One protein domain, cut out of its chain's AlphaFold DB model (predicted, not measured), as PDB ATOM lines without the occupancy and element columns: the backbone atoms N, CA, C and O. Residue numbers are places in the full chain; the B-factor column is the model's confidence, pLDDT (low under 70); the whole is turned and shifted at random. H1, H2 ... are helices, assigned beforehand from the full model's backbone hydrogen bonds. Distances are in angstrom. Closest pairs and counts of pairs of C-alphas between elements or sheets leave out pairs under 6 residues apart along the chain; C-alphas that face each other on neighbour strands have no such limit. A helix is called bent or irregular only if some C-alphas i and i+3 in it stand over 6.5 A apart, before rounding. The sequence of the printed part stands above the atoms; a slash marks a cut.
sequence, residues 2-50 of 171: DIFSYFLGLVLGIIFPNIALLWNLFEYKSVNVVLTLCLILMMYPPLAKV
ATOM      1  N   ASP A   2     -26.866  48.951 -26.072       70.75
ATOM      2  CA  ASP A   2     -26.327  47.582 -26.166       70.75
ATOM      3  C   ASP A   2     -26.851  46.607 -25.096       70.75
ATOM      4  O   ASP A   2     -27.208  45.479 -25.414       70.75
ATOM      5  N   ILE A   3     -26.991  47.053 -23.841       81.50
ATOM      6  CA  ILE A   3     -27.478  46.210 -22.729       81.50
ATOM      7  C   ILE A   3     -28.901  45.692 -22.970       81.50
ATOM      8  O   ILE A   3     -29.186  44.532 -22.681       81.50
ATOM      9  N   PHE A   4     -29.787  46.525 -23.525       86.94
ATOM     10  CA  PHE A   4     -31.162  46.116 -23.808       86.94
ATOM     11  C   PHE A   4     -31.200  45.055 -24.910       86.94
ATOM     12  O   PHE A   4     -31.894  44.055 -24.769       86.94
ATOM     13  N   SER A   5     -30.389  45.223 -25.960       86.38
ATOM     14  CA  SER A   5     -30.259  44.238 -27.036       86.38
ATOM     15  C   SER A   5     -29.683  42.909 -26.543       86.38
ATOM     16  O   SER A   5     -30.186  41.856 -26.924       86.38
ATOM     17  N   TYR A   6     -28.675  42.938 -25.663       87.19
ATOM     18  CA  TYR A   6     -28.139  41.719 -25.048       87.19
ATOM     19  C   TYR A   6     -29.183  41.006 -24.193       87.19
ATOM     20  O   TYR A   6     -29.341  39.793 -24.306       87.19
ATOM     21  N   PHE A   7     -29.916  41.750 -23.363       91.88
ATOM     22  CA  PHE A   7     -30.948  41.179 -22.506       91.88
ATOM     23  C   PHE A   7     -32.100  40.592 -23.325       91.88
ATOM     24  O   PHE A   7     -32.510  39.458 -23.094       91.88
ATOM     25  N   LEU A   8     -32.574  41.327 -24.332       91.12
ATOM     26  CA  LEU A   8     -33.622  40.868 -25.236       91.12
ATOM     27  C   LEU A   8     -33.181  39.618 -26.009       91.12
ATOM     28  O   LEU A   8     -33.937  38.655 -26.094       91.12
ATOM     29  N   GLY A   9     -31.943  39.600 -26.511       86.38
ATOM     30  CA  GLY A   9     -31.361  38.437 -27.179       86.38
ATOM     31  C   GLY A   9     -31.252  37.216 -26.262       86.38
ATOM     32  O   GLY A   9     -31.593  36.112 -26.678       86.38
ATOM     33  N   LEU A  10     -30.849  37.409 -25.001       89.00
ATOM     34  CA  LEU A  10     -30.791  36.344 -23.998       89.00
ATOM     35  C   LEU A  10     -32.186  35.766 -23.721       89.00
ATOM     36  O   LEU A  10     -32.370  34.552 -23.768       89.00
ATOM     37  N   VAL A  11     -33.172  36.630 -23.467       91.69
ATOM     38  CA  VAL A  11     -34.556  36.222 -23.178       91.69
ATOM     39  C   VAL A  11     -35.155  35.467 -24.365       91.69
ATOM     40  O   VAL A  11     -35.733  34.397 -24.180       91.69
ATOM     41  N   LEU A  12     -34.960  35.959 -25.590       88.62
ATOM     42  CA  LEU A  12     -35.409  35.270 -26.802       88.62
ATOM     43  C   LEU A  12     -34.724  33.910 -26.986       88.62
ATOM     44  O   LEU A  12     -35.391  32.947 -27.360       88.62
ATOM     45  N   GLY A  13     -33.428  33.805 -26.679       84.81
ATOM     46  CA  GLY A  13     -32.687  32.542 -26.736       84.81
ATOM     47  C   GLY A  13     -33.177  31.497 -25.727       84.81
ATOM     48  O   GLY A  13     -33.149  30.305 -26.024       84.81
ATOM     49  N   ILE A  14     -33.674  31.934 -24.566       87.25
ATOM     50  CA  ILE A  14     -34.265  31.049 -23.551       87.25
ATOM     51  C   ILE A  14     -35.668  30.586 -23.972       87.25
ATOM     52  O   ILE A  14     -36.007  29.420 -23.778       87.25
ATOM     53  N   ILE A  15     -36.481  31.474 -24.561       90.69
ATOM     54  CA  ILE A  15     -37.862  31.160 -24.975       90.69
ATOM     55  C   ILE A  15     -37.888  30.257 -26.220       90.69
ATOM     56  O   ILE A  15     -38.746  29.384 -26.330       90.69
ATOM     57  N   PHE A  16     -36.943  30.436 -27.147       87.75
ATOM     58  CA  PHE A  16     -36.896  29.703 -28.414       87.75
ATOM     59  C   PHE A  16     -35.585  28.908 -28.567       87.75
ATOM     60  O   PHE A  16     -34.701  29.309 -29.332       87.75
ATOM     61  N   PRO A  17     -35.455  27.729 -27.927       81.94
ATOM     62  CA  PRO A  17     -34.240  26.909 -28.010       81.94
ATOM     63  C   PRO A  17     -33.957  26.383 -29.428       81.94
ATOM     64  O   PRO A  17     -32.809  26.108 -29.770       81.94
ATOM     65  N   ASN A  18     -34.976  26.308 -30.295       83.50
ATOM     66  CA  ASN A  18     -34.817  25.916 -31.701       83.50
ATOM     67  C   ASN A  18     -33.919  26.868 -32.504       83.50
ATOM     68  O   ASN A  18     -33.369  26.467 -33.527       83.50
ATOM     69  N   ILE A  19     -33.728  28.106 -32.042       79.19
ATOM     70  CA  ILE A  19     -32.792  29.040 -32.671       79.19
ATOM     71  C   ILE A  19     -31.365  28.489 -32.574       79.19
ATOM     72  O   ILE A  19     -30.635  28.545 -33.558       79.19
ATOM     73  N   ALA A  20     -30.982  27.877 -31.447       75.50
ATOM     74  CA  ALA A  20     -29.666  27.253 -31.286       75.50
ATOM     75  C   ALA A  20     -29.449  26.089 -32.268       75.50
ATOM     76  O   ALA A  20     -28.370  25.960 -32.841       75.50
ATOM     77  N   LEU A  21     -30.488  25.287 -32.532       76.12
ATOM     78  CA  LEU A  21     -30.437  24.230 -33.550       76.12
ATOM     79  C   LEU A  21     -30.220  24.797 -34.958       76.12
ATOM     80  O   LEU A  21     -29.471  24.217 -35.739       76.12
ATOM     81  N   LEU A  22     -30.824  25.948 -35.267       80.94
ATOM     82  CA  LEU A  22     -30.646  26.633 -36.549       80.94
ATOM     83  C   LEU A  22     -29.209  27.147 -36.726       80.94
ATOM     84  O   LEU A  22     -28.662  27.051 -37.821       80.94
ATOM     85  N   TRP A  23     -28.563  27.609 -35.649       78.94
ATOM     86  CA  TRP A  23     -27.139  27.965 -35.669       78.94
ATOM     87  C   TRP A  23     -26.236  26.752 -35.924       78.94
ATOM     88  O   TRP A  23     -25.262  26.884 -36.664       78.94
ATOM     89  N   ASN A  24     -26.573  25.573 -35.391       77.56
ATOM     90  CA  ASN A  24     -25.795  24.343 -35.600       77.56
ATOM     91  C   ASN A  24     -25.812  23.857 -37.063       77.56
ATOM     92  O   ASN A  24     -24.890  23.167 -37.485       77.56
ATOM     93  N   LEU A  25     -26.802  24.252 -37.875       81.38
ATOM     94  CA  LEU A  25     -26.817  23.940 -39.315       81.38
ATOM     95  C   LEU A  25     -25.673  24.619 -40.084       81.38
ATOM     96  O   LEU A  25     -25.269  24.140 -41.140       81.38
ATOM     97  N   PHE A  26     -25.142  25.723 -39.553       81.44
ATOM     98  CA  PHE A  26     -24.013  26.461 -40.127       81.44
ATOM     99  C   PHE A  26     -22.656  26.026 -39.550       81.44
ATOM    100  O   PHE A  26     -21.639  26.702 -39.747       81.44
ATOM    101  N   GLU A  27     -22.628  24.918 -38.808       81.69
ATOM    102  CA  GLU A  27     -21.411  24.346 -38.255       81.69
ATOM    103  C   GLU A  27     -20.687  23.510 -39.316       81.69
ATOM    104  O   GLU A  27     -21.204  22.526 -39.842       81.69
ATOM    105  N   TYR A  28     -19.452  23.897 -39.628       81.19
ATOM    106  CA  TYR A  28     -18.574  23.147 -40.514       81.19
ATOM    107  C   TYR A  28     -17.318  22.751 -39.743       81.19
ATOM    108  O   TYR A  28     -16.597  23.609 -39.238       81.19
ATOM    109  N   LYS A  29     -17.050  21.442 -39.636       78.44
ATOM    110  CA  LYS A  29     -15.897  20.891 -38.892       78.44
ATOM    111  C   LYS A  29     -15.762  21.455 -37.466       78.44
ATOM    112  O   LYS A  29     -14.677  21.861 -37.058       78.44
ATOM    113  N   SER A  30     -16.869  21.484 -36.725       76.62
ATOM    114  CA  SER A  30     -16.918  21.963 -35.335       76.62
ATOM    115  C   SER A  30     -16.684  23.470 -35.146       76.62
ATOM    116  O   SER A  30     -16.411  23.927 -34.035       76.62
ATOM    117  N   VAL A  31     -16.774  24.257 -36.226       82.38
ATOM    118  CA  VAL A  31     -16.671  25.720 -36.195       82.38
ATOM    119  C   VAL A  31     -17.881  26.324 -36.900       82.38
ATOM    120  O   VAL A  31     -18.181  26.004 -38.051       82.38
ATOM    121  N   ASN A  32     -18.587  27.219 -36.212       89.56
ATOM    122  CA  ASN A  32     -19.718  27.935 -36.789       89.56
ATOM    123  C   ASN A  32     -19.219  29.037 -37.734       89.56
ATOM    124  O   ASN A  32     -18.681  30.052 -37.286       89.56
ATOM    125  N   VAL A  33     -19.405  28.840 -39.042       89.31
ATOM    126  CA  VAL A  33     -18.864  29.735 -40.081       89.31
ATOM    127  C   VAL A  33     -19.438  31.147 -39.957       89.31
ATOM    128  O   VAL A  33     -18.710  32.130 -40.110       89.31
ATOM    129  N   VAL A  34     -20.728  31.258 -39.628       89.69
ATOM    130  CA  VAL A  34     -21.408  32.550 -39.466       89.69
ATOM    131  C   VAL A  34     -20.838  33.300 -38.268       89.69
ATOM    132  O   VAL A  34     -20.475  34.467 -38.395       89.69
ATOM    133  N   LEU A  35     -20.675  32.622 -37.127       87.75
ATOM    134  CA  LEU A  35     -20.067  33.219 -35.939       87.75
ATOM    135  C   LEU A  35     -18.647  33.718 -36.231       87.75
ATOM    136  O   LEU A  35     -18.299  34.834 -35.851       87.75
ATOM    137  N   THR A  36     -17.837  32.924 -36.935       88.12
ATOM    138  CA  THR A  36     -16.476  33.320 -37.313       88.12
ATOM    139  C   THR A  36     -16.470  34.576 -38.183       88.12
ATOM    140  O   THR A  36     -15.723  35.509 -37.892       88.12
ATOM    141  N   LEU A  37     -17.323  34.644 -39.210       92.00
ATOM    142  CA  LEU A  37     -17.444  35.828 -40.067       92.00
ATOM    143  C   LEU A  37     -17.898  37.062 -39.281       92.00
ATOM    144  O   LEU A  37     -17.307  38.131 -39.434       92.00
ATOM    145  N   CYS A  38     -18.892  36.919 -38.403       89.00
ATOM    146  CA  CYS A  38     -19.359  38.005 -37.545       89.00
ATOM    147  C   CYS A  38     -18.249  38.532 -36.624       89.00
ATOM    148  O   CYS A  38     -18.109  39.745 -36.481       89.00
ATOM    149  N   LEU A  39     -17.431  37.651 -36.037       87.00
ATOM    150  CA  LEU A  39     -16.306  38.047 -35.183       87.00
ATOM    151  C   LEU A  39     -15.215  38.792 -35.963       87.00
ATOM    152  O   LEU A  39     -14.693  39.794 -35.475       87.00
ATOM    153  N   ILE A  40     -14.896  38.350 -37.183       88.12
ATOM    154  CA  ILE A  40     -13.953  39.061 -38.059       88.12
ATOM    155  C   ILE A  40     -14.504  40.450 -38.394       88.12
ATOM    156  O   ILE A  40     -13.801  41.453 -38.254       88.12
ATOM    157  N   LEU A  41     -15.779  40.518 -38.784       90.12
ATOM    158  CA  LEU A  41     -16.434  41.768 -39.151       90.12
ATOM    159  C   LEU A  41     -16.515  42.734 -37.964       90.12
ATOM    160  O   LEU A  41     -16.292  43.925 -38.155       90.12
ATOM    161  N   MET A  42     -16.739  42.258 -36.735       86.81
ATOM    162  CA  MET A  42     -16.764  43.128 -35.548       86.81
ATOM    163  C   MET A  42     -15.389  43.717 -35.206       86.81
ATOM    164  O   MET A  42     -15.309  44.764 -34.564       86.81
ATOM    165  N   MET A  43     -14.302  43.049 -35.601       82.56
ATOM    166  CA  MET A  43     -12.944  43.516 -35.328       82.56
ATOM    167  C   MET A  43     -12.531  44.655 -36.271       82.56
ATOM    168  O   MET A  43     -11.709  45.495 -35.904       82.56
ATOM    169  N   TYR A  44     -13.116  44.718 -37.470       85.75
ATOM    170  CA  TYR A  44     -12.745  45.682 -38.506       85.75
ATOM    171  C   TYR A  44     -12.983  47.165 -38.120       85.75
ATOM    172  O   TYR A  44     -12.053  47.960 -38.274       85.75
ATOM    173  N   PRO A  45     -14.147  47.579 -37.568       83.31
ATOM    174  CA  PRO A  45     -14.429  48.990 -37.294       83.31
ATOM    175  C   PRO A  45     -13.476  49.660 -36.289       83.31
ATOM    176  O   PRO A  45     -13.073  50.796 -36.546       83.31
ATOM    177  N   PRO A  46     -13.095  49.023 -35.161       80.44
ATOM    178  CA  PRO A  46     -12.123  49.609 -34.237       80.44
ATOM    179  C   PRO A  46     -10.735  49.796 -34.857       80.44
ATOM    180  O   PRO A  46     -10.091  50.805 -34.591       80.44
ATOM    181  N   LEU A  47     -10.285  48.852 -35.692       75.31
ATOM    182  CA  LEU A  47      -8.964  48.891 -36.331       75.31
ATOM    183  C   LEU A  47      -8.892  49.930 -37.456       75.31
ATOM    184  O   LEU A  47      -7.915  50.663 -37.548       75.31
ATOM    185  N   ALA A  48      -9.943  50.053 -38.272       83.31
ATOM    186  CA  ALA A  48      -9.974  50.980 -39.406       83.31
ATOM    187  C   ALA A  48      -9.925  52.467 -39.001       83.31
ATOM    188  O   ALA A  48      -9.593  53.326 -39.812       83.31
ATOM    189  N   LYS A  49     -10.268  52.785 -37.749       78.38
ATOM    190  CA  LYS A  49     -10.297  54.155 -37.215       78.38
ATOM    191  C   LYS A  49      -8.952  54.635 -36.651       78.38
ATOM    192  O   LYS A  49      -8.902  55.745 -36.119       78.38
ATOM    193  N   VAL A  50      -7.904  53.813 -36.713       77.12
ATOM    194  CA  VAL A  50      -6.591  54.084 -36.107       77.12
ATOM    195  C   VAL A  50      -5.601  54.587 -37.156       77.12
ATOM    196  O   VAL A  50      -5.418  53.968 -38.201       77.12
TER     197      VAL A  50
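This is residues 2 to 50 of the 171 residues of the protein "Arsenical-resistance protein ACR3" of Campylobacter coli (UniProt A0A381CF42). The model is a flat, open U with an empty middle: the longest helix, H3, makes one arm, H1 makes the other and runs back the opposite way, and the short H2 lies across the closed end with the loop of residues 25 to 32. The helices touch one another nowhere. The printed part has 49 residues with three named helices, in the order H1, H2, H3, and no named strand; its class is all helix. It is loose, with a radius of gyration of the C-alphas of 13.9 A, and spans 40 by 33 by 10 A.

Begin with H3, residues 33 to 48: find C-alpha 33 at (-18.864, 29.735, -40.081) and follow the helix 23.0 A to C-alpha 48 at (-9.974, 50.980, -39.406). H3 is only just irregular: C-alphas 42 and 45 are 6.55 A apart. Go back along the chain to H2, residues 18 to 24. Before it, H1, residues 2 to 15, begins at C-alpha 2 at (-26.327, 47.582, -26.166) and is 20.1 A long.

H3 and H2 are apart, but only just: their closest C-alphas are 8.3 A apart. Between them, look for residues 27 to 28 paired antiparallel with residues 31 to 32. H2 and H1 are close but not clearly touching; their closest C-alphas, those of Ile 19 and Gly 13, are 6.9 A apart. Their lines are about perpendicular, at 76 degrees. H1 and H3 are apart. In H1 and H2 every O i to N i+4 pair is within hydrogen-bond range; in H3, 9 of 12 are.

The two C-alphas farthest apart, those of Ile 15 and Val 50, are 40.3 A apart. Residues 2 to 22 and 36 to 50 stand free. The link from H1 to H2 is tight, that from H2 to H3 short. The printed part has no cut. Its mean pLDDT is 84.1, and no printed residue is under 70.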